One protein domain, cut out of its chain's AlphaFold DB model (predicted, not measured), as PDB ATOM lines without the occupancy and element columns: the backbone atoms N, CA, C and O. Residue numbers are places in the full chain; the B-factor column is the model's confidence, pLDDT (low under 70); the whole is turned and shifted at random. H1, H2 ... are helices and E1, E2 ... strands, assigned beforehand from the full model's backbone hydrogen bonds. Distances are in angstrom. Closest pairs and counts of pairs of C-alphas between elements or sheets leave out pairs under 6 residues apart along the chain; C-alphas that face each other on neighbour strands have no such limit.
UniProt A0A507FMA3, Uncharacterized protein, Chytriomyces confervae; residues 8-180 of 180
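This is residues 8 to 180 of the 180 residues of an uncharacterized protein of Chytriomyces confervae (UniProt A0A507FMA3). A twisted sheet of six strands runs through the model, with H1 and H2 over one of its faces and H5 over the opposite face. H3 touches H2 and makes a corner with H4, each about perpendicular to the next, and H4 grazes the sheet at E3 and E4, while the longest helix, H6, grazes it mainly at E1 and E2. The printed part has 173 residues, with six named helices and six named strands in the order H1 H2 E1 E2 H3 H4 E3 H5 E4 E5 E6 H6. The sheet is mixed, in the order E2 E1 E6 E5 E4 E3, and the class is mixed, helices and strands. The whole is compact, with a radius of gyration of the C-alphas of 15.3 A and a rounded outline of 44 by 35 by 32 A.

Across the sheet, E2 is residues 49 to 51, 6.6 A long; E1 is residues 34 to 39, 16.8 A; E6 is residues 151 to 157, 19.3 A; E5 is residues 135 to 143, 25.7 A; E4 is residues 119 to 129, 28.9 A; and E3 is residues 78 to 85, 21.1 A. E4 bends by 59 degrees at residue 122, and E3 bends by 51 degrees at residue 81. H1, residues 8 to 14 and 10.0 A long, begins at C-alpha 8 (48.218, 18.958, 26.165). H2 is residues 20 to 30, 15.5 A; H3 is residues 57 to 66, 14.2 A; H4 is residues 68 to 74, 9.9 A; and H5 is residues 100 to 108, 11.9 A. H6, residues 164 to 179 and 22.7 A long, ends at C-alpha 179 (33.032, 36.654, 8.679).

E4, E5 and E6 form a meander, each strand the antiparallel neighbour of the one before. N 154 and O 139 are 2.9 A apart between E6 and E5, and N 138 and O 125 are 2.9 A apart between E5 and E4, both within hydrogen-bond range. On one side of the meander E1 is parallel to E6, with N 36 and O 153 at 2.8 A. Edge strand E2 forms a hairpin with E1, with N 50 and O 35 at 2.9 A. At the other edge E3 is antiparallel to E4, with N 79 and O 128 at 2.8 A. H1 is on the sheet at a height of 9.3 A, over E4 and only just across the strands, at 62 degrees to E4 on the local plane. H2, on the same face, is over E6 and stands up from the sheet, its line rising 65 degrees out of the local plane; its closest C-alphas to E6 are those of Phe 30 and Val 151, 5.7 A apart. H5, on the opposite face, is over E6 at a height of 8.8 A and slantwise to the strands, at 43 degrees to E6 on the local plane. H2 touches H1, the closest C-alphas being those of Asp 9 and Ala 22 at 5.4 A, and touches H3, those of Leu 24 and Leu 57 at 6.5 A; both pairs are about perpendicular, at 78 degrees. H3 is not on the sheet and touches H4 only at the corner, with C-alphas 64 and 70 closest at 4.4 A. H4 only grazes the sheet with residues 69 to 73, and H6 with residues 167 to 178. H6 and H3 are close but not clearly touching, with the C-alphas of Leu 63 and Met 177 closest at 7.9 A. In each of the six helices every O i to N i+4 pair is within hydrogen-bond range.

The two C-alphas farthest apart are those of Leu 75 and Gly 114, 45.2 A. The printed part has no cut. The link from E3 to H5, residues 86 to 99, is long. The mean pLDDT of the printed part is 78.7, and 49 residues are under 70, among them residues 87 to 96, 110 to 116 and 159 to 180.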
ATOM      1  N   THR A   8      47.005  18.361  26.748       96.62
ATOM      2  CA  THR A   8      48.218  18.958  26.165       96.62
ATOM      3  C   THR A   8      47.991  19.503  24.754       96.62
ATOM      4  O   THR A   8      48.513  20.570  24.428       96.62
ATOM      5  N   ASP A   9      47.212  18.807  23.915       96.69
ATOM      6  CA  ASP A   9      46.867  19.308  22.580       96.69
ATOM      7  C   ASP A   9      46.127  20.644  22.688       96.69
ATOM      8  O   ASP A   9      46.477  21.596  21.993       96.69
ATOM      9  N   PHE A  10      45.153  20.742  23.596       96.19
ATOM     10  CA  PHE A  10      44.407  21.977  23.821       96.19
ATOM     11  C   PHE A  10      45.246  23.079  24.466       96.19
ATOM     12  O   PHE A  10      45.148  24.226  24.038       96.19
ATOM     13  N   THR A  11      46.111  22.749  25.426       95.12
ATOM     14  CA  THR A  11      47.044  23.709  26.029       95.12
ATOM     15  C   THR A  11      47.923  24.361  24.963       95.12
ATOM     16  O   THR A  11      48.067  25.585  24.937       95.12
ATOM     17  N   ASN A  12      48.470  23.561  24.045       94.12
ATOM     18  CA  ASN A  12      49.283  24.076  22.948       94.12
ATOM     19  C   ASN A  12      48.435  24.819  21.913       94.12
ATOM     20  O   ASN A  12      48.877  25.827  21.374       94.12
ATOM     21  N   PHE A  13      47.220  24.345  21.634       94.38
ATOM     22  CA  PHE A  13      46.328  24.960  20.653       94.38
ATOM     23  C   PHE A  13      45.926  26.378  21.054       94.38
ATOM     24  O   PHE A  13      46.072  27.303  20.255       94.38
ATOM     25  N   HIS A  14      45.490  26.558  22.298       92.81
ATOM     26  CA  HIS A  14      45.131  27.864  22.858       92.81
ATOM     27  C   HIS A  14      46.343  28.762  23.076       92.81
ATOM     28  O   HIS A  14      46.266  29.972  22.889       92.81
ATOM     29  N   GLY A  15      47.486  28.158  23.405       90.88
ATOM     30  CA  GLY A  15      48.771  28.845  23.432       90.88
ATOM     31  C   GLY A  15      49.305  29.210  22.046       90.88
ATOM     32  O   GLY A  15      50.367  29.799  21.975       90.88
ATOM     33  N   MET A  16      48.617  28.874  20.947       91.00
ATOM     34  CA  MET A  16      49.073  29.141  19.574       91.00
ATOM     35  C   MET A  16      50.406  28.453  19.205       91.00
ATOM     36  O   MET A  16      51.130  28.904  18.322       91.00
ATOM     37  N   LEU A  17      50.724  27.335  19.868       90.75
ATOM     38  CA  LEU A  17      51.955  26.545  19.716       90.75
ATOM     39  C   LEU A  17      51.686  25.105  19.246       90.75
ATOM     40  O   LEU A  17      52.577  24.253  19.272       90.75
ATOM     41  N   ALA A  18      50.452  24.783  18.854       93.44
ATOM     42  CA  ALA A  18      50.100  23.431  18.438       93.44
ATOM     43  C   ALA A  18      50.747  23.044  17.101       93.44
ATOM     44  O   ALA A  18      50.821  23.831  16.154       93.44
ATOM     45  N   SER A  19      51.160  21.777  17.009       96.19
ATOM     46  CA  SER A  19      51.556  21.160  15.743       96.19
ATOM     47  C   SER A  19      50.336  20.933  14.842       96.19
ATOM     48  O   SER A  19      49.225  20.776  15.358       96.19
ATOM     49  N   PRO A  20      50.509  20.806  13.513       96.50
ATOM     50  CA  PRO A  20      49.382  20.653  12.593       96.50
ATOM     51  C   PRO A  20      48.443  19.497  12.952       96.50
ATOM     52  O   PRO A  20      47.220  19.630  12.907       96.50
ATOM     53  N   ALA A  21      49.013  18.364  13.370       96.62
ATOM     54  CA  ALA A  21      48.244  17.193  13.767       96.62
ATOM     55  C   ALA A  21      47.436  17.427  15.054       96.62
ATOM     56  O   ALA A  21      46.307  16.948  15.148       96.62
ATOM     57  N   ALA A  22      47.995  18.138  16.041       96.31
ATOM     58  CA  ALA A  22      47.275  18.509  17.260       96.31
ATOM     59  C   ALA A  22      46.160  19.516  16.954       96.31
ATOM     60  O   ALA A  22      45.019  19.303  17.362       96.31
ATOM     61  N   SER A  23      46.455  20.533  16.140       95.81
ATOM     62  CA  SER A  23      45.475  21.533  15.714       95.81
ATOM     63  C   SER A  23      44.276  20.898  15.025       95.81
ATOM     64  O   SER A  23      43.145  21.202  15.383       95.81
ATOM     65  N   LEU A  24      44.481  19.948  14.107       95.56
ATOM     66  CA  LEU A  24      43.373  19.241  13.454       95.56
ATOM     67  C   LEU A  24      42.460  18.503  14.444       95.56
ATOM     68  O   LEU A  24      41.241  18.515  14.267       95.56
ATOM     69  N   ARG A  25      43.019  17.892  15.498       95.56
ATOM     70  CA  ARG A  25      42.217  17.231  16.542       95.56
ATOM     71  C   ARG A  25      41.396  18.243  17.340       95.56
ATOM     72  O   ARG A  25      40.206  18.020  17.547       95.56
ATOM     73  N   CYS A  26      42.003  19.361  17.739       95.31
ATOM     74  CA  CYS A  26      41.311  20.427  18.467       95.31
ATOM     75  C   CYS A  26      40.198  21.063  17.619       95.31
ATOM     76  O   CYS A  26      39.073  21.209  18.086       95.31
ATOM     77  N   ILE A  27      40.472  21.353  16.344       93.62
ATOM     78  CA  ILE A  27      39.485  21.876  15.387       93.62
ATOM     79  C   ILE A  27      38.297  20.922  15.254       93.62
ATOM     80  O   ILE A  27      37.144  21.352  15.283       93.62
ATOM     81  N   ALA A  28      38.562  19.618  15.139       93.31
ATOM     82  CA  ALA A  28      37.508  18.613  15.065       93.31
ATOM     83  C   ALA A  28      36.625  18.602  16.328       93.31
ATOM     84  O   ALA A  28      35.407  18.470  16.203       93.31
ATOM     85  N   ALA A  29      37.213  18.801  17.513       92.50
ATOM     86  CA  ALA A  29      36.484  18.882  18.780       92.50
ATOM     87  C   ALA A  29      35.577  20.125  18.876       92.50
ATOM     88  O   ALA A  29      34.507  20.061  19.475       92.50
ATOM     89  N   PHE A  30      35.940  21.238  18.240       90.75
ATOM     90  CA  PHE A  30      35.085  22.430  18.204       90.75
ATOM     91  C   PHE A  30      34.054  22.414  17.070       90.75
ATOM     92  O   PHE A  30      33.171  23.266  17.038       90.75
ATOM     93  N   LYS A  31      34.114  21.464  16.128       88.88
ATOM     94  CA  LYS A  31      33.263  21.486  14.930       88.88
ATOM     95  C   LYS A  31      31.770  21.412  15.272       88.88
ATOM     96  O   LYS A  31      31.252  20.352  15.640       88.88
ATOM     97  N   GLY A  32      31.059  22.512  15.033       83.38
ATOM     98  CA  GLY A  32      29.632  22.654  15.349       83.38
ATOM     99  C   GLY A  32      29.350  22.978  16.818       83.38
ATOM    100  O   GLY A  32      28.193  22.949  17.227       83.38
ATOM    101  N   ALA A  33      30.385  23.282  17.597       85.31
ATOM    102  CA  ALA A  33      30.256  23.823  18.934       85.31
ATOM    103  C   ALA A  33      30.235  25.361  18.905       85.31
ATOM    104  O   ALA A  33      30.684  26.021  17.962       85.31
ATOM    105  N   ALA A  34      29.689  25.927  19.974       85.06
ATOM    106  CA  ALA A  34      29.704  27.363  20.229       85.06
ATOM    107  C   ALA A  34      31.023  27.804  20.878       85.06
ATOM    108  O   ALA A  34      31.557  27.108  21.745       85.06
ATOM    109  N   VAL A  35      31.489  28.989  20.488       83.56
ATOM    110  CA  VAL A  35      32.584  29.703  21.142       83.56
ATOM    111  C   VAL A  35      32.067  31.041  21.649       83.56
ATOM    112  O   VAL A  35      31.439  31.800  20.907       83.56
ATOM    113  N   ILE A  36      32.319  31.321  22.920       83.38
ATOM    114  CA  ILE A  36      31.911  32.545  23.598       83.38
ATOM    115  C   ILE A  36      33.168  33.265  24.058       83.38
ATOM    116  O   ILE A  36      34.007  32.664  24.718       83.38
ATOM    117  N   PHE A  37      33.255  34.554  23.751       83.25
ATOM    118  CA  PHE A  37      34.288  35.450  24.256       83.25
ATOM    119  C   PHE A  37      33.602  36.540  25.073       83.25
ATOM    120  O   PHE A  37      32.693  37.200  24.564       83.25
ATOM    121  N   MET A  38      34.006  36.739  26.327       81.94
ATOM    122  CA  MET A  38      33.392  37.766  27.166       81.94
ATOM    123  C   MET A  38      34.328  38.341  28.237       81.94
ATOM    124  O   MET A  38      35.180  37.635  28.766       81.94
ATOM    125  N   PRO A  39      34.178  39.620  28.612       82.12
ATOM    126  CA  PRO A  39      34.819  40.158  29.812       82.12
ATOM    127  C   PRO A  39      34.266  39.525  31.099       82.12
ATOM    128  O   PRO A  39      33.075  39.214  31.171       82.12
ATOM    129  N   SER A  40      35.090  39.430  32.146       81.31
ATOM    130  CA  SER A  40      34.739  38.852  33.457       81.31
ATOM    131  C   SER A  40      33.542  39.516  34.145       81.31
ATOM    132  O   SER A  40      32.833  38.875  34.913       81.31
ATOM    133  N   ASN A  41      33.273  40.789  33.848       74.81
ATOM    134  CA  ASN A  41      32.188  41.562  34.454       74.81
ATOM    135  C   ASN A  41      31.011  41.857  33.509       74.81
ATOM    136  O   ASN A  41      30.161  42.698  33.823       74.81
ATOM    137  N   TYR A  42      30.966  41.226  32.335       69.88
ATOM    138  CA  TYR A  42      29.899  41.477  31.374       69.88
ATOM    139  C   TYR A  42      28.611  40.756  31.777       69.88
ATOM    140  O   TYR A  42      28.598  39.555  32.033       69.88
ATOM    141  N   LYS A  43      27.495  41.492  31.772       70.06
ATOM    142  CA  LYS A  43      26.159  40.886  31.801       70.06
ATOM    143  C   LYS A  43      25.900  40.262  30.428       70.06
ATOM    144  O   LYS A  43      26.274  40.859  29.423       70.06
ATOM    145  N   LEU A  44      25.212  39.121  30.364       66.88
ATOM    146  CA  LEU A  44      24.952  38.384  29.110       66.88
ATOM    147  C   LEU A  44      24.335  39.213  27.968       66.88
ATOM    148  O   LEU A  44      24.377  38.816  26.802       66.88
ATOM    149  N   LYS A  45      23.726  40.358  28.289       63.69
ATOM    150  CA  LYS A  45      23.093  41.246  27.319       63.69
ATOM    151  C   LYS A  45      24.149  41.824  26.364       63.69
ATOM    152  O   LYS A  45      24.897  42.725  26.732       63.69
ATOM    153  N   GLY A  46      24.170  41.318  25.131       62.69
ATOM    154  CA  GLY A  46      25.090  41.752  24.072       62.69
ATOM    155  C   GLY A  46      26.284  40.825  23.829       62.69
ATOM    156  O   GLY A  46      27.157  41.177  23.039       62.69
ATOM    157  N   ILE A  47      26.336  39.651  24.468       67.19
ATOM    158  CA  ILE A  47      27.340  38.633  24.141       67.19
ATOM    159  C   ILE A  47      27.031  38.041  22.768       67.19
ATOM    160  O   ILE A  47      25.924  37.569  22.506       67.19
ATOM    161  N   SER A  48      28.036  38.047  21.897       63.47
ATOM    162  CA  SER A  48      27.978  37.342  20.621       63.47
ATOM    163  C   SER A  48      28.510  35.926  20.809       63.47
ATOM    164  O   SER A  48      29.659  35.737  21.205       63.47
ATOM    165  N   ALA A  49      27.672  34.928  20.535       66.50
ATOM    166  CA  ALA A  49      28.133  33.557  20.360       66.50
ATOM    167  C   ALA A  49      28.609  33.378  18.921       66.50
ATOM    168  O   ALA A  49      27.857  33.627  17.975       66.50
ATOM    169  N   TYR A  50      29.832  32.894  18.760       70.06
ATOM    170  CA  TYR A  50      30.384  32.561  17.456       70.06
ATOM    171  C   TYR A  50      30.245  31.063  17.216       70.06
ATOM    172  O   TYR A  50      30.342  30.249  18.138       70.06
ATOM    173  N   ASN A  51      29.986  30.689  15.965       67.06
ATOM    174  CA  ASN A  51      29.879  29.286  15.594       67.06
ATOM    175  C   ASN A  51      31.167  28.808  14.942       67.06
ATOM    176  O   ASN A  51      31.586  29.329  13.908       67.06
ATOM    177  N   TYR A  52      31.734  27.751  15.504       69.06
ATOM    178  CA  TYR A  52      32.956  27.143  15.019       69.06
ATOM    179  C   TYR A  52      32.656  26.071  13.968       69.06
ATOM    180  O   TYR A  52      32.809  24.868  14.178       69.06
ATOM    181  N   THR A  53      32.152  26.503  12.813       69.62
ATOM    182  CA  THR A  53      31.856  25.594  11.686       69.62
ATOM    183  C   THR A  53      32.916  25.635  10.596       69.62
ATOM    184  O   THR A  53      33.148  24.612   9.956       69.62
ATOM    185  N   ASN A  54      33.605  26.770  10.449       79.75
ATOM    186  CA  ASN A  54      34.472  27.033   9.303       79.75
ATOM    187  C   ASN A  54      35.959  27.143   9.640       79.75
ATOM    188  O   ASN A  54      36.744  27.396   8.731       79.75
ATOM    189  N   LEU A  55      36.385  26.950  10.896       84.69
ATOM    190  CA  LEU A  55      37.818  27.001  11.166       84.69
ATOM    191  C   LEU A  55      38.522  25.829  10.468       84.69
ATOM    192  O   LEU A  55      38.317  24.661  10.792       84.69
ATOM    193  N   THR A  56      39.395  26.171   9.528       90.25
ATOM    194  CA  THR A  56      40.322  25.245   8.885       90.25
ATOM    195  C   THR A  56      41.705  25.349   9.516       90.25
ATOM    196  O   THR A  56      42.010  26.292  10.246       90.25
ATOM    197  N   LEU A  57      42.582  24.393   9.205       93.38
ATOM    198  CA  LEU A  57      43.974  24.440   9.652       93.38
ATOM    199  C   LEU A  57      44.697  25.702   9.153       93.38
ATOM    200  O   LEU A  57      45.435  26.330   9.906       93.38
ATOM    201  N   THR A  58      44.457  26.085   7.897       92.12
ATOM    202  CA  THR A  58      45.029  27.299   7.307       92.12
ATOM    203  C   THR A  58      44.526  28.541   8.030       92.12
ATOM    204  O   THR A  58      45.337  29.365   8.433       92.12
ATOM    205  N   LEU A  59      43.210  28.648   8.261       88.94
ATOM    206  CA  LEU A  59      42.645  29.769   9.014       88.94
ATOM    207  C   LEU A  59      43.212  29.829  10.433       88.94
ATOM    208  O   LEU A  59      43.570  30.909  10.885       88.94
ATOM    209  N   TYR A  60      43.377  28.686  11.106       89.69
ATOM    210  CA  TYR A  60      44.018  28.639  12.420       89.69
ATOM    211  C   TYR A  60      45.429  29.226  12.397       89.69
ATOM    212  O   TYR A  60      45.723  30.118  13.181       89.69
ATOM    213  N   TYR A  61      46.304  28.782  11.495       90.56
ATOM    214  CA  TYR A  61      47.665  29.320  11.458       90.56
ATOM    215  C   TYR A  61      47.725  30.772  10.977       90.56
ATOM    216  O   TYR A  61      48.574  31.524  11.451       90.56
ATOM    217  N   SER A  62      46.795  31.208  10.127       87.00
ATOM    218  CA  SER A  62      46.621  32.633   9.835       87.00
ATOM    219  C   SER A  62      46.264  33.411  11.104       87.00
ATOM    220  O   SER A  62      46.879  34.439  11.371       87.00
ATOM    221  N   LEU A  63      45.348  32.902  11.939       82.56
ATOM    222  CA  LEU A  63      45.046  33.501  13.245       82.56
ATOM    223  C   LEU A  63      46.288  33.536  14.137       82.56
ATOM    224  O   LEU A  63      46.545  34.558  14.760       82.56
ATOM    225  N   VAL A  64      47.085  32.469  14.189       83.56
ATOM    226  CA  VAL A  64      48.336  32.458  14.967       83.56
ATOM    227  C   VAL A  64      49.275  33.584  14.518       83.56
ATOM    228  O   VAL A  64      49.818  34.296  15.353       83.56
ATOM    229  N   VAL A  65      49.448  33.791  13.212       83.44
ATOM    230  CA  VAL A  65      50.381  34.805  12.694       83.44
ATOM    231  C   VAL A  65      49.842  36.230  12.846       83.44
ATOM    232  O   VAL A  65      50.600  37.135  13.192       83.44
ATOM    233  N   PHE A  66      48.551  36.447  12.585       79.69
ATOM    234  CA  PHE A  66      47.963  37.790  12.522       79.69
ATOM    235  C   PHE A  66      47.276  38.240  13.813       79.69
ATOM    236  O   PHE A  66      46.995  39.428  13.971       79.69
ATOM    237  N   SER A  67      46.994  37.331  14.748       78.62
ATOM    238  CA  SER A  67      46.410  37.714  16.033       78.62
ATOM    239  C   SER A  67      47.464  38.279  16.975       78.62
ATOM    240  O   SER A  67      48.601  37.806  17.049       78.62
ATOM    241  N   PHE A  68      47.037  39.252  17.781       79.44
ATOM    242  CA  PHE A  68      47.823  39.734  18.911       79.44
ATOM    243  C   PHE A  68      48.249  38.575  19.823       79.44
ATOM    244  O   PHE A  68      49.411  38.490  20.190       79.44
ATOM    245  N   THR A  69      47.345  37.631  20.104       80.38
ATOM    246  CA  THR A  69      47.614  36.462  20.952       80.38
ATOM    247  C   THR A  69      48.768  35.599  20.447       80.38
ATOM    248  O   THR A  69      49.653  35.229  21.223       80.38
ATOM    249  N   GLY A  70      48.782  35.269  19.156       82.12
ATOM    250  CA  GLY A  70      49.853  34.457  18.588       82.12
ATOM    251  C   GLY A  70      51.180  35.211  18.538       82.12
ATOM    252  O   GLY A  70      52.195  34.666  18.968       82.12
ATOM    253  N   LEU A  71      51.170  36.496  18.162       85.50
ATOM    254  CA  LEU A  71      52.370  37.335  18.201       85.50
ATOM    255  C   LEU A  71      52.923  37.494  19.626       85.50
ATOM    256  O   LEU A  71      54.121  37.323  19.839       85.50
ATOM    257  N   SER A  72      52.068  37.763  20.618       85.31
ATOM    258  CA  SER A  72      52.459  37.824  22.030       85.31
ATOM    259  C   SER A  72      53.103  36.519  22.476       85.31
ATOM    260  O   SER A  72      54.124  36.548  23.153       85.31
ATOM    261  N   THR A  73      52.565  35.376  22.056       87.00
ATOM    262  CA  THR A  73      53.129  34.073  22.420       87.00
ATOM    263  C   THR A  73      54.495  33.852  21.773       87.00
ATOM    264  O   THR A  73      55.434  33.461  22.463       87.00
ATOM    265  N   LEU A  74      54.651  34.182  20.487       86.44
ATOM    266  CA  LEU A  74      55.937  34.096  19.783       86.44
ATOM    267  C   LEU A  74      57.011  35.004  20.401       86.44
ATOM    268  O   LEU A  74      58.183  34.639  20.424       86.44
ATOM    269  N   LEU A  75      56.613  36.160  20.936       89.38
ATOM    270  CA  LEU A  75      57.495  37.092  21.645       89.38
ATOM    271  C   LEU A  75      57.730  36.718  23.122       89.38
ATOM    272  O   LEU A  75      58.399  37.462  23.834       89.38
ATOM    273  N   GLY A  76      57.173  35.602  23.608       90.56
ATOM    274  CA  GLY A  76      57.291  35.186  25.010       90.56
ATOM    275  C   GLY A  76      56.498  36.057  25.993       90.56
ATOM    276  O   GLY A  76      56.764  36.040  27.188       90.56
ATOM    277  N   LEU A  77      55.519  36.821  25.504       90.56
ATOM    278  CA  LEU A  77      54.640  37.688  26.294       90.56
ATOM    279  C   LEU A  77      53.358  36.980  26.754       90.56
ATOM    280  O   LEU A  77      52.547  37.596  27.441       90.56
ATOM    281  N   THR A  78      53.162  35.710  26.399       92.06
ATOM    282  CA  THR A  78      52.047  34.882  26.877       92.06
ATOM    283  C   THR A  78      52.573  33.812  27.815       92.06
ATOM    284  O   THR A  78      53.368  32.963  27.423       92.06
ATOM    285  N   HIS A  79      52.121  33.835  29.062       93.25
ATOM    286  CA  HIS A  79      52.498  32.860  30.072       93.25
ATOM    287  C   HIS A  79      51.341  31.890  30.290       93.25
ATOM    288  O   HIS A  79      50.243  32.288  30.685       93.25
ATOM    289  N   PHE A  80      51.596  30.607  30.063       94.25
ATOM    290  CA  PHE A  80      50.707  29.549  30.519       94.25
ATOM    291  C   PHE A  80      50.781  29.449  32.045       94.25
ATOM    292  O   PHE A  80      51.873  29.343  32.603       94.25
ATOM    293  N   VAL A  81      49.631  29.504  32.717       94.62
ATOM    294  CA  VAL A  81      49.557  29.426  34.182       94.62
ATOM    295  C   VAL A  81      49.217  28.004  34.613       94.62
ATOM    296  O   VAL A  81      49.944  27.420  35.412       94.62
ATOM    297  N   ARG A  82      48.121  27.440  34.088       94.12
ATOM    298  CA  ARG A  82      47.671  26.076  34.410       94.12
ATOM    299  C   ARG A  82      46.630  25.548  33.428       94.12
ATOM    300  O   ARG A  82      45.966  26.324  32.740       94.12
ATOM    301  N   ALA A  83      46.471  24.226  33.420       94.31
ATOM    302  CA  ALA A  83      45.382  23.525  32.754       94.31
ATOM    303  C   ALA A  83      44.924  22.332  33.598       94.31
ATOM    304  O   ALA A  83      45.756  21.637  34.180       94.31
ATOM    305  N   GLU A  84      43.618  22.086  33.633       92.06
ATOM    306  CA  GLU A  84      42.992  21.013  34.411       92.06
ATOM    307  C   GLU A  84      41.929  20.294  33.555       92.06
ATOM    308  O   GLU A  84      41.285  20.916  32.706       92.06
ATOM    309  N   GLU A  85      41.753  18.983  33.753       91.38
ATOM    310  CA  GLU A  85      40.775  18.124  33.059       91.38
ATOM    311  C   GLU A  85      39.957  17.319  34.082       91.38
ATOM    312  O   GLU A  85      40.407  17.109  35.205       91.38
ATOM    313  N   ALA A  86      38.771  16.847  33.680       75.75
ATOM    314  CA  ALA A  86      37.903  15.972  34.477       75.75
ATOM    315  C   ALA A  86      37.501  16.597  35.823       75.75
ATOM    316  O   ALA A  86      37.673  16.021  36.896       75.75
ATOM    317  N   LEU A  87      36.920  17.792  35.737       69.38
ATOM    318  CA  LEU A  87      36.498  18.619  36.866       69.38
ATOM    319  C   LEU A  87      35.226  18.061  37.533       69.38
ATOM    320  O   LEU A  87      34.172  18.686  37.539       69.38
ATOM    321  N   GLU A  88      35.292  16.836  38.063       61.72
ATOM    322  CA  GLU A  88      34.162  16.154  38.712       61.72
ATOM    323  C   GLU A  88      33.702  16.836  40.000       61.72
ATOM    324  O   GLU A  88      32.541  16.718  40.376       61.72
ATOM    325  N   LYS A  89      34.604  17.558  40.669       58.19
ATOM    326  CA  LYS A  89      34.330  18.260  41.931       58.19
ATOM    327  C   LYS A  89      34.153  19.767  41.752       58.19
ATOM    328  O   LYS A  89      34.178  20.492  42.744       58.19
ATOM    329  N   GLY A  90      33.998  20.219  40.505       56.41
ATOM    330  CA  GLY A  90      34.171  21.624  40.165       56.41
ATOM    331  C   GLY A  90      35.625  22.058  40.349       56.41
ATOM    332  O   GLY A  90      36.467  21.319  40.869       56.41
ATOM    333  N   VAL A  91      35.946  23.256  39.890       55.31
ATOM    334  CA  VAL A  91      37.249  23.872  40.155       55.31
ATOM    335  C   VAL A  91      37.017  25.020  41.110       55.31
ATOM    336  O   VAL A  91      36.242  25.932  40.808       55.31
ATOM    337  N   GLN A  92      37.746  25.028  42.229       54.56
ATOM    338  CA  GLN A  92      37.755  26.170  43.140       54.56
ATOM    339  C   GLN A  92      38.149  27.445  42.373       54.56
ATOM    340  O   GLN A  92      39.302  27.630  41.985       54.56
ATOM    341  N   GLY A  93      37.160  28.310  42.130       56.97
ATOM    342  CA  GLY A  93      37.297  29.575  41.403       56.97
ATOM    343  C   GLY A  93      36.884  29.554  39.921       56.97
ATOM    344  O   GLY A  93      36.611  30.619  39.375       56.97
ATOM    345  N   ALA A  94      36.770  28.395  39.258       58.03
ATOM    346  CA  ALA A  94      36.162  28.346  37.917       58.03
ATOM    347  C   ALA A  94      34.641  28.369  37.988       58.03
ATOM    348  O   ALA A  94      33.999  29.030  37.173       58.03
ATOM    349  N   ASP A  95      34.080  27.664  38.975       58.44
ATOM    350  CA  ASP A  95      32.633  27.554  39.163       58.44
ATOM    351  C   ASP A  95      32.006  28.937  39.413       58.44
ATOM    352  O   ASP A  95      30.836  29.166  39.127       58.44
ATOM    353  N   THR A  96      32.805  29.897  39.894       62.31
ATOM    354  CA  THR A  96      32.391  31.295  40.057       62.31
ATOM    355  C   THR A  96      32.440  32.109  38.764       62.31
ATOM    356  O   THR A  96      31.749  33.120  38.671       62.31
ATOM    357  N   LEU A  97      33.247  31.709  37.774       75.00
ATOM    358  CA  LEU A  97      33.397  32.425  36.502       75.00
ATOM    359  C   LEU A  97      32.422  31.919  35.435       75.00
ATOM    360  O   LEU A  97      31.865  32.724  34.689       75.00
ATOM    361  N   VAL A  98      32.179  30.608  35.374       74.88
ATOM    362  CA  VAL A  98      31.128  30.033  34.522       74.88
ATOM    363  C   VAL A  98      29.806  30.090  35.278       74.88
ATOM    364  O   VAL A  98      29.378  29.135  35.919       74.88
ATOM    365  N   THR A  99      29.166  31.252  35.232       79.38
ATOM    366  CA  THR A  99      27.922  31.498  35.961       79.38
ATOM    367  C   THR A  99      26.748  30.689  35.385       79.38
ATOM    368  O   THR A  99      26.762  30.326  34.202       79.38
ATOM    369  N   PRO A 100      25.677  30.446  36.172       79.75
ATOM    370  CA  PRO A 100      24.445  29.823  35.673       79.75
ATOM    371  C   PRO A 100      23.867  30.528  34.442       79.75
ATOM    372  O   PRO A 100      23.296  29.892  33.566       79.75
ATOM    373  N   ASP A 101      24.087  31.835  34.350       79.38
ATOM    374  CA  ASP A 101      23.759  32.677  33.209       79.38
ATOM    375  C   ASP A 101      24.485  32.222  31.925       79.38
ATOM    376  O   ASP A 101      23.854  32.049  30.882       79.38
ATOM    377  N   ILE A 102      25.795  31.964  31.974       79.31
ATOM    378  CA  ILE A 102      26.556  31.468  30.811       79.31
ATOM    379  C   ILE A 102      26.045  30.090  30.378       79.31
ATOM    380  O   ILE A 102      25.888  29.831  29.182       79.31
ATOM    381  N   ILE A 103      25.740  29.221  31.344       79.94
ATOM    382  CA  ILE A 103      25.143  27.905  31.087       79.94
ATOM    383  C   ILE A 103      23.767  28.057  30.431       79.94
ATOM    384  O   ILE A 103      23.515  27.439  29.398       79.94
ATOM    385  N   ALA A 104      22.910  28.928  30.963       80.19
ATOM    386  CA  ALA A 104      21.597  29.218  30.400       80.19
ATOM    387  C   ALA A 104      21.704  29.799  28.984       80.19
ATOM    388  O   ALA A 104      20.932  29.425  28.105       80.19
ATOM    389  N   PHE A 105      22.689  30.661  28.719       80.25
ATOM    390  CA  PHE A 105      22.953  31.204  27.389       80.25
ATOM    391  C   PHE A 105      23.387  30.116  26.396       80.25
ATOM    392  O   PHE A 105      22.870  30.059  25.277       80.25
ATOM    393  N   LEU A 106      24.287  29.213  26.803       78.94
ATOM    394  CA  LEU A 106      24.650  28.041  26.004       78.94
ATOM    395  C   LEU A 106      23.423  27.155  25.746       78.94
ATOM    396  O   LEU A 106      23.208  26.719  24.621       78.94
ATOM    397  N   GLN A 107      22.566  26.927  26.739       79.44
ATOM    398  CA  GLN A 107      21.340  26.140  26.569       79.44
ATOM    399  C   GLN A 107      20.313  26.813  25.645       79.44
ATOM    400  O   GLN A 107      19.676  26.124  24.850       79.44
ATOM    401  N   ALA A 108      20.168  28.138  25.732       75.94
ATOM    402  CA  ALA A 108      19.183  28.930  24.997       75.94
ATOM    403  C   ALA A 108      19.588  29.251  23.552       75.94
ATOM    404  O   ALA A 108      18.759  29.733  22.778       75.94
ATOM    405  N   SER A 109      20.846  29.011  23.170       71.81
ATOM    406  CA  SER A 109      21.302  29.212  21.795       71.81
ATOM    407  C   SER A 109      20.357  28.485  20.820       71.81
ATOM    408  O   SER A 109      20.167  27.280  20.968       71.81
ATOM    409  N   PRO A 110      19.775  29.152  19.802       61.59
ATOM    410  CA  PRO A 110      18.793  28.557  18.877       61.59
ATOM    411  C   PRO A 110      19.301  27.343  18.085       61.59
ATOM    412  O   PRO A 110      18.538  26.625  17.449       61.59
ATOM    413  N   ARG A 111      20.617  27.115  18.092       60.16
ATOM    414  CA  ARG A 111      21.260  25.933  17.500       60.16
ATOM    415  C   ARG A 111      21.375  24.757  18.479       60.16
ATOM    416  O   ARG A 111      21.811  23.683  18.090       60.16
ATOM    417  N   LEU A 112      20.991  24.991  19.731       55.19
ATOM    418  CA  LEU A 112      20.969  24.081  20.875       55.19
ATOM    419  C   LEU A 112      19.546  23.955  21.469       55.19
ATOM    420  O   LEU A 112      19.318  23.143  22.365       55.19
ATOM    421  N   SER A 113      18.569  24.718  20.960       42.59
ATOM    422  CA  SER A 113      17.173  24.679  21.399       42.59
ATOM    423  C   SER A 113      16.448  23.454  20.835       42.59
ATOM    424  O   SER A 113      16.331  23.312  19.620       42.59
ATOM    425  N   GLY A 114      15.929  22.590  21.711       49.47
ATOM    426  CA  GLY A 114      15.034  21.487  21.332       49.47
ATOM    427  C   GLY A 114      15.249  20.182  22.099       49.47
ATOM    428  O   GLY A 114      14.353  19.346  22.127       49.47
ATOM    429  N   VAL A 115      16.400  20.016  22.760       52.16
ATOM    430  CA  VAL A 115      16.713  18.841  23.587       52.16
ATOM    431  C   VAL A 115      17.386  19.306  24.879       52.16
ATOM    432  O   VAL A 115      18.319  20.111  24.837       52.16
ATOM    433  N   VAL A 116      16.905  18.815  26.024       59.75
ATOM    434  CA  VAL A 116      17.518  19.052  27.339       59.75
ATOM    435  C   VAL A 116      18.784  18.197  27.422       59.75
ATOM    436  O   VAL A 116      18.699  16.973  27.452       59.75
ATOM    437  N   GLY A 117      19.951  18.840  27.387       71.00
ATOM    438  CA  GLY A 117      21.257  18.200  27.535       71.00
ATOM    439  C   GLY A 117      21.968  18.676  28.792       71.00
ATOM    440  O   GLY A 117      21.762  19.811  29.230       71.00
ATOM    441  N   GLU A 118      22.811  17.818  29.360       83.88
ATOM    442  CA  GLU A 118      23.669  18.185  30.480       83.88
ATOM    443  C   GLU A 118      24.916  18.896  29.943       83.88
ATOM    444  O   GLU A 118      25.625  18.377  29.073       83.88
ATOM    445  N   LEU A 119      25.162  20.107  30.446       85.75
ATOM    446  CA  LEU A 119      26.386  20.853  30.187       85.75
ATOM    447  C   LEU A 119      27.337  20.650  31.361       85.75
ATOM    448  O   LEU A 119      26.970  20.917  32.505       85.75
ATOM    449  N   LYS A 120      28.567  20.223  31.078       87.19
ATOM    450  CA  LYS A 120      29.591  19.984  32.098       87.19
ATOM    451  C   LYS A 120      30.901  20.637  31.699       87.19
ATOM    452  O   LYS A 120      31.410  20.396  30.607       87.19
ATOM    453  N   VAL A 121      31.489  21.430  32.591       88.44
ATOM    454  CA  VAL A 121      32.861  21.912  32.395       88.44
ATOM    455  C   VAL A 121      33.804  20.713  32.511       88.44
ATOM    456  O   VAL A 121      33.858  20.047  33.541       88.44
ATOM    457  N   VAL A 122      34.524  20.405  31.435       91.88
ATOM    458  CA  VAL A 122      35.432  19.249  31.367       91.88
ATOM    459  C   VAL A 122      36.896  19.645  31.380       91.88
ATOM    460  O   VAL A 122      37.725  18.821  31.762       91.88
ATOM    461  N   ARG A 123      37.218  20.881  30.979       93.56
ATOM    462  CA  ARG A 123      38.582  21.417  31.039       93.56
ATOM    463  C   ARG A 123      38.592  22.891  31.382       93.56
ATOM    464  O   ARG A 123      37.660  23.623  31.042       93.56
ATOM    465  N   TRP A 124      39.698  23.310  31.972       93.56
ATOM    466  CA  TRP A 124      39.998  24.698  32.268       93.56
ATOM    467  C   TRP A 124      41.441  25.020  31.908       93.56
ATOM    468  O   TRP A 124      42.330  24.197  32.109       93.56
ATOM    469  N   PHE A 125      41.662  26.225  31.398       94.38
ATOM    470  CA  PHE A 125      42.973  26.771  31.090       94.38
ATOM    471  C   PHE A 125      43.064  28.205  31.607       94.38
ATOM    472  O   PHE A 125      42.106  28.975  31.504       94.38
ATOM    473  N   GLU A 126      44.230  28.577  32.123       93.56
ATOM    474  CA  GLU A 126      44.539  29.940  32.545       93.56
ATOM    475  C   GLU A 126      45.817  30.418  31.850       93.56
ATOM    476  O   GLU A 126      46.866  29.768  31.915       93.56
ATOM    477  N   TYR A 127      45.716  31.575  31.200       92.62
ATOM    478  CA  TYR A 127      46.819  32.256  30.530       92.62
ATOM    479  C   TYR A 127      46.950  33.680  31.053       92.62
ATOM    480  O   TYR A 127      45.966  34.323  31.423       92.62
ATOM    481  N   ARG A 128      48.178  34.193  31.046       91.56
ATOM    482  CA  ARG A 128      48.483  35.579  31.386       91.56
ATOM    483  C   ARG A 128      49.299  36.224  30.276       91.56
ATOM    484  O   ARG A 128      50.425  35.817  30.018       91.56
ATOM    485  N   PHE A 129      48.759  37.264  29.666       87.00
ATOM    486  CA  PHE A 129      49.464  38.111  28.716       87.00
ATOM    487  C   PHE A 129      50.192  39.202  29.493       87.00
ATOM    488  O   PHE A 129      49.555  40.009  30.161       87.00
ATOM    489  N   VAL A 130      51.522  39.236  29.428       84.94
ATOM    490  CA  VAL A 130      52.371  40.203  30.147       84.94
ATOM    491  C   VAL A 130      52.023  41.633  29.748       84.94
ATOM    492  O   VAL A 130      51.894  42.507  30.600       84.94
ATOM    493  N   VAL A 131      51.803  41.850  28.453       74.69
ATOM    494  CA  VAL A 131      51.319  43.111  27.895       74.69
ATOM    495  C   VAL A 131      50.023  42.791  27.152       74.69
ATOM    496  O   VAL A 131      50.054  41.941  26.267       74.69
ATOM    497  N   PRO A 132      48.879  43.409  27.490       76.12
ATOM    498  CA  PRO A 132      48.681  44.507  28.446       76.12
ATOM    499  C   PRO A 132      48.427  44.071  29.909       76.12
ATOM    500  O   PRO A 132      47.896  44.853  30.686       76.12
ATOM    501  N   GLY A 133      48.793  42.851  30.313       82.88
ATOM    502  CA  GLY A 133      48.573  42.339  31.675       82.88
ATOM    503  C   GLY A 133      47.343  41.435  31.814       82.88
ATOM    504  O   GLY A 133      46.988  41.046  32.920       82.88
ATOM    505  N   VAL A 134      46.699  41.078  30.705       84.50
ATOM    506  CA  VAL A 134      45.424  40.349  30.675       84.50
ATOM    507  C   VAL A 134      45.554  38.959  31.258       84.50
ATOM    508  O   VAL A 134      46.415  38.183  30.843       84.50
ATOM    509  N   LYS A 135      44.620  38.599  32.131       89.56
ATOM    510  CA  LYS A 135      44.367  37.204  32.469       89.56
ATOM    511  C   LYS A 135      43.208  36.664  31.638       89.56
ATOM    512  O   LYS A 135      42.171  37.314  31.527       89.56
ATOM    513  N   VAL A 136      43.395  35.485  31.057       89.88
ATOM    514  CA  VAL A 136      42.385  34.800  30.251       89.88
ATOM    515  C   VAL A 136      42.102  33.443  30.860       89.88
ATOM    516  O   VAL A 136      43.016  32.647  31.085       89.88
ATOM    517  N   HIS A 137      40.827  33.185  31.107       91.94
ATOM    518  CA  HIS A 137      40.315  31.903  31.552       91.94
ATOM    519  C   HIS A 137      39.533  31.271  30.411       91.94
ATOM    520  O   HIS A 137      38.589  31.865  29.902       91.94
ATOM    521  N   MET A 138      39.910  30.065  30.013       94.06
ATOM    522  CA  MET A 138      39.213  29.317  28.972       94.06
ATOM    523  C   MET A 138      38.605  28.064  29.578       94.06
ATOM    524  O   MET A 138      39.286  27.307  30.267       94.06
ATOM    525  N   PHE A 139      37.337  27.816  29.288       92.69
ATOM    526  CA  PHE A 139      36.597  26.658  29.762       92.69
ATOM    527  C   PHE A 139      36.122  25.840  28.577       92.69
ATOM    528  O   PHE A 139      35.540  26.374  27.631       92.69
ATOM    529  N   HIS A 140      36.349  24.531  28.638       93.44
ATOM    530  CA  HIS A 140      35.684  23.597  27.741       93.44
ATOM    531  C   HIS A 140      34.454  23.049  28.415       93.44
ATOM    532  O   HIS A 140      34.555  22.411  29.462       93.44
ATOM    533  N   VAL A 141      33.307  23.276  27.789       90.31
ATOM    534  CA  VAL A 141      32.025  22.768  28.266       90.31
ATOM    535  C   VAL A 141      31.614  21.637  27.339       90.31
ATOM    536  O   VAL A 141      31.328  21.860  26.162       90.31
ATOM    537  N   ALA A 142      31.644  20.411  27.850       89.44
ATOM    538  CA  ALA A 142      31.057  19.276  27.168       89.44
ATOM    539  C   ALA A 142      29.538  19.409  27.198       89.44
ATOM    540  O   ALA A 142      28.953  19.853  28.188       89.44
ATOM    541  N   ASP A 143      28.926  19.007  26.099       87.12
ATOM    542  CA  ASP A 143      27.488  18.996  25.927       87.12
ATOM    543  C   ASP A 143      27.087  17.591  25.505       87.12
ATOM    544  O   ASP A 143      27.525  17.110  24.458       87.12
ATOM    545  N   SER A 144      26.254  16.936  26.316       85.25
ATOM    546  CA  SER A 144      25.776  15.578  26.043       85.25
ATOM    547  C   SER A 144      24.998  15.460  24.724       85.25
ATOM    548  O   SER A 144      24.768  14.353  24.245       85.25
ATOM    549  N   ARG A 145      24.572  16.586  24.132       79.56
ATOM    550  CA  ARG A 145      23.891  16.659  22.828       79.56
ATOM    551  C   ARG A 145      24.862  16.609  21.652       79.56
ATOM    552  O   ARG A 145      24.444  16.328  20.529       79.56
ATOM    553  N   LEU A 146      26.137  16.928  21.871       80.12
ATOM    554  CA  LEU A 146      27.153  16.865  20.831       80.12
ATOM    555  C   LEU A 146      27.721  15.446  20.717       80.12
ATOM    556  O   LEU A 146      27.676  14.651  21.651       80.12
ATOM    557  N   ALA A 147      28.286  15.132  19.550       82.62
ATOM    558  CA  ALA A 147      29.038  13.894  19.378       82.62
ATOM    559  C   ALA A 147      30.189  13.818  20.395       82.62
ATOM    560  O   ALA A 147      30.796  14.841  20.721       82.62
ATOM    561  N   GLU A 148      30.504  12.604  20.847       84.00
ATOM    562  CA  GLU A 148      31.557  12.359  21.830       84.00
ATOM    563  C   GLU A 148      32.866  13.073  21.452       84.00
ATOM    564  O   GLU A 148      33.313  13.052  20.301       84.00
ATOM    565  N   GLY A 149      33.464  13.747  22.434       81.56
ATOM    566  CA  GLY A 149      34.702  14.506  22.263       81.56
ATOM    567  C   GLY A 149      34.524  15.933  21.740       81.56
ATOM    568  O   GLY A 149      35.515  16.665  21.691       81.56
ATOM    569  N   LYS A 150      33.304  16.364  21.392       89.19
ATOM    570  CA  LYS A 150      33.038  17.768  21.061       89.19
ATOM    571  C   LYS A 150      32.809  18.622  22.303       89.19
ATOM    572  O   LYS A 150      32.206  18.174  23.275       89.19
ATOM    573  N   VAL A 151      33.270  19.868  22.250       91.06
ATOM    574  CA  VAL A 151      33.196  20.804  23.379       91.06
ATOM    575  C   VAL A 151      32.925  22.228  22.913       91.06
ATOM    576  O   VAL A 151      33.438  22.662  21.885       91.06
ATOM    577  N   HIS A 152      32.151  22.970  23.697       90.69
ATOM    578  CA  HIS A 152      32.061  24.424  23.604       90.69
ATOM    579  C   HIS A 152      33.297  25.071  24.222       90.69
ATOM    580  O   HIS A 152      33.894  24.510  25.142       90.69
ATOM    581  N   LEU A 153      33.645  26.270  23.760       91.56
ATOM    582  CA  LEU A 153      34.681  27.100  24.370       91.56
ATOM    583  C   LEU A 153      34.041  28.346  24.978       91.56
ATOM    584  O   LEU A 153      33.325  29.072  24.293       91.56
ATOM    585  N   VAL A 154      34.322  28.605  26.249       90.31
ATOM    586  CA  VAL A 154      33.991  29.868  26.912       90.31
ATOM    587  C   VAL A 154      35.295  30.522  27.330       90.31
ATOM    588  O   VAL A 154      36.017  29.982  28.159       90.31
ATOM    589  N   GLU A 155      35.603  31.670  26.749       90.56
ATOM    590  CA  GLU A 155      36.802  32.447  27.020       90.56
ATOM    591  C   GLU A 155      36.428  33.742  27.741       90.56
ATOM    592  O   GLU A 155      35.651  34.560  27.239       90.56
ATOM    593  N   ILE A 156      36.965  33.896  28.949       88.00
ATOM    594  CA  ILE A 156      36.683  34.994  29.864       88.00
ATOM    595  C   ILE A 156      37.966  35.784  30.112       88.00
ATOM    596  O   ILE A 156      38.951  35.238  30.607       88.00
ATOM    597  N   PHE A 157      37.947  37.076  29.797       86.62
ATOM    598  CA  PHE A 157      39.082  37.985  29.990       86.62
ATOM    599  C   PHE A 157      38.866  38.824  31.240       86.62
ATOM    600  O   PHE A 157      37.801  39.424  31.401       86.62
ATOM    601  N   ASP A 158      39.872  38.912  32.104       83.94
ATOM    602  CA  ASP A 158      39.778  39.770  33.275       83.94
ATOM    603  C   ASP A 158      39.926  41.249  32.884       83.94
ATOM    604  O   ASP A 158      40.902  41.658  32.245       83.94
ATOM    605  N   LYS A 159      38.912  42.058  33.213       63.66
ATOM    606  CA  LYS A 159      38.811  43.444  32.741       63.66
ATOM    607  C   LYS A 159      39.770  44.387  33.454       63.66
ATOM    608  O   LYS A 159      40.157  45.384  32.845       63.66
ATOM    609  N   ASP A 160      40.204  44.056  34.667       62.53
ATOM    610  CA  ASP A 160      41.046  44.936  35.486       62.53
ATOM    611  C   ASP A 160      42.421  45.225  34.854       62.53
ATOM    612  O   ASP A 160      43.166  46.074  35.338       62.53
ATOM    613  N   THR A 161      42.752  44.569  33.737       56.50
ATOM    614  CA  THR A 161      44.018  44.747  33.016       56.50
ATOM    615  C   THR A 161      43.904  45.203  31.557       56.50
ATOM    616  O   THR A 161      44.927  45.386  30.904       56.50
ATOM    617  N   LEU A 162      42.704  45.447  31.014       57.06
ATOM    618  CA  LEU A 162      42.534  45.839  29.603       57.06
ATOM    619  C   LEU A 162      42.021  47.274  29.418       57.06
ATOM    620  O   LEU A 162      40.925  47.630  29.851       57.06
ATOM    621  N   ILE A 163      42.762  48.061  28.633       58.62
ATOM    622  CA  ILE A 163      42.319  49.361  28.114       58.62
ATOM    623  C   ILE A 163      41.169  49.134  27.099       58.62
ATOM    624  O   ILE A 163      41.320  48.302  26.202       58.62
ATOM    625  N   PRO A 164      40.045  49.881  27.161       56.59
ATOM    626  CA  PRO A 164      38.857  49.699  26.307       56.59
ATOM    627  C   PRO A 164      39.114  49.607  24.791       56.59
ATOM    628  O   PRO A 164      38.397  48.906  24.084       56.59
ATOM    629  N   TYR A 165      40.154  50.272  24.284       55.00
ATOM    630  CA  TYR A 165      40.518  50.252  22.861       55.00
ATOM    631  C   TYR A 165      41.062  48.895  22.390       55.00
ATOM    632  O   TYR A 165      40.878  48.523  21.234       55.00
ATOM    633  N   ILE A 166      41.675  48.121  23.291       61.44
ATOM    634  CA  ILE A 166      42.190  46.783  22.984       61.44
ATOM    635  C   ILE A 166      41.024  45.789  22.852       61.44
ATOM    636  O   ILE A 166      41.063  44.933  21.974       61.44
ATOM    637  N   TYR A 167      39.938  45.956  23.624       57.06
ATOM    638  CA  TYR A 167      38.706  45.178  23.430       57.06
ATOM    639  C   TYR A 167      38.113  45.383  22.037       57.06
ATOM    640  O   TYR A 167      37.749  44.410  21.385       57.06
ATOM    641  N   ALA A 168      38.044  46.631  21.568       55.03
ATOM    642  CA  ALA A 168      37.530  46.931  20.238       55.03
ATOM    643  C   ALA A 168      38.421  46.333  19.138       55.03
ATOM    644  O   ALA A 168      37.898  45.768  18.185       55.03
ATOM    645  N   ALA A 169      39.747  46.392  19.297       58.19
ATOM    646  CA  ALA A 169      40.687  45.819  18.337       58.19
ATOM    647  C   ALA A 169      40.634  44.282  18.304       58.19
ATOM    648  O   ALA A 169      40.525  43.705  17.228       58.19
ATOM    649  N   ILE A 170      40.637  43.613  19.463       61.41
ATOM    650  CA  ILE A 170      40.530  42.148  19.547       61.41
ATOM    651  C   ILE A 170      39.174  41.681  19.015       61.41
ATOM    652  O   ILE A 170      39.127  40.755  18.210       61.41
ATOM    653  N   ALA A 171      38.077  42.334  19.408       55.75
ATOM    654  CA  ALA A 171      36.742  41.993  18.929       55.75
ATOM    655  C   ALA A 171      36.581  42.263  17.425       55.75
ATOM    656  O   ALA A 171      35.951  41.461  16.742       55.75
ATOM    657  N   ALA A 172      37.169  43.340  16.891       57.06
ATOM    658  CA  ALA A 172      37.157  43.639  15.460       57.06
ATOM    659  C   ALA A 172      38.017  42.654  14.662       57.06
ATOM    660  O   ALA A 172      37.567  42.179  13.625       57.06
ATOM    661  N   CYS A 173      39.208  42.292  15.149       56.25
ATOM    662  CA  CYS A 173      40.044  41.264  14.533       56.25
ATOM    663  C   CYS A 173      39.342  39.903  14.560       56.25
ATOM    664  O   CYS A 173      39.260  39.247  13.526       56.25
ATOM    665  N   ALA A 174      38.785  39.500  15.704       55.06
ATOM    666  CA  ALA A 174      37.995  38.282  15.806       55.06
ATOM    667  C   ALA A 174      36.816  38.332  14.823       55.06
ATOM    668  O   ALA A 174      36.715  37.475  13.957       55.06
ATOM    669  N   ALA A 175      35.972  39.365  14.870       50.91
ATOM    670  CA  ALA A 175      34.830  39.491  13.968       50.91
ATOM    671  C   ALA A 175      35.245  39.459  12.484       50.91
ATOM    672  O   ALA A 175      34.698  38.666  11.724       50.91
ATOM    673  N   TRP A 176      36.236  40.252  12.072       46.06
ATOM    674  CA  TRP A 176      36.693  40.324  10.680       46.06
ATOM    675  C   TRP A 176      37.200  38.975  10.155       46.06
ATOM    676  O   TRP A 176      36.894  38.604   9.028       46.06
ATOM    677  N   MET A 177      37.899  38.203  10.988       46.44
ATOM    678  CA  MET A 177      38.449  36.897  10.604       46.44
ATOM    679  C   MET A 177      37.433  35.744  10.680       46.44
ATOM    680  O   MET A 177      37.720  34.661  10.180       46.44
ATOM    681  N   TRP A 178      36.265  35.950  11.297       45.28
ATOM    682  CA  TRP A 178      35.193  34.944  11.392       45.28
ATOM    683  C   TRP A 178      34.058  35.152  10.377       45.28
ATOM    684  O   TRP A 178      33.256  34.237  10.177       45.28
ATOM    685  N   PHE A 179      33.977  36.335   9.757       38.94
ATOM    686  CA  PHE A 179      33.032  36.654   8.679       38.94
ATOM    687  C   PHE A 179      33.651  36.608   7.267       38.94
ATOM    688  O   PHE A 179      32.892  36.647   6.299       38.94
ATOM    689  N   ALA A 180      34.983  36.537   7.151       35.81
ATOM    690  CA  ALA A 180      35.721  36.344   5.896       35.81
ATOM    691  C   ALA A 180      35.980  34.854   5.620       35.81
ATOM    692  O   ALA A 180      35.938  34.470   4.429       35.81
TER     693      ALA A 180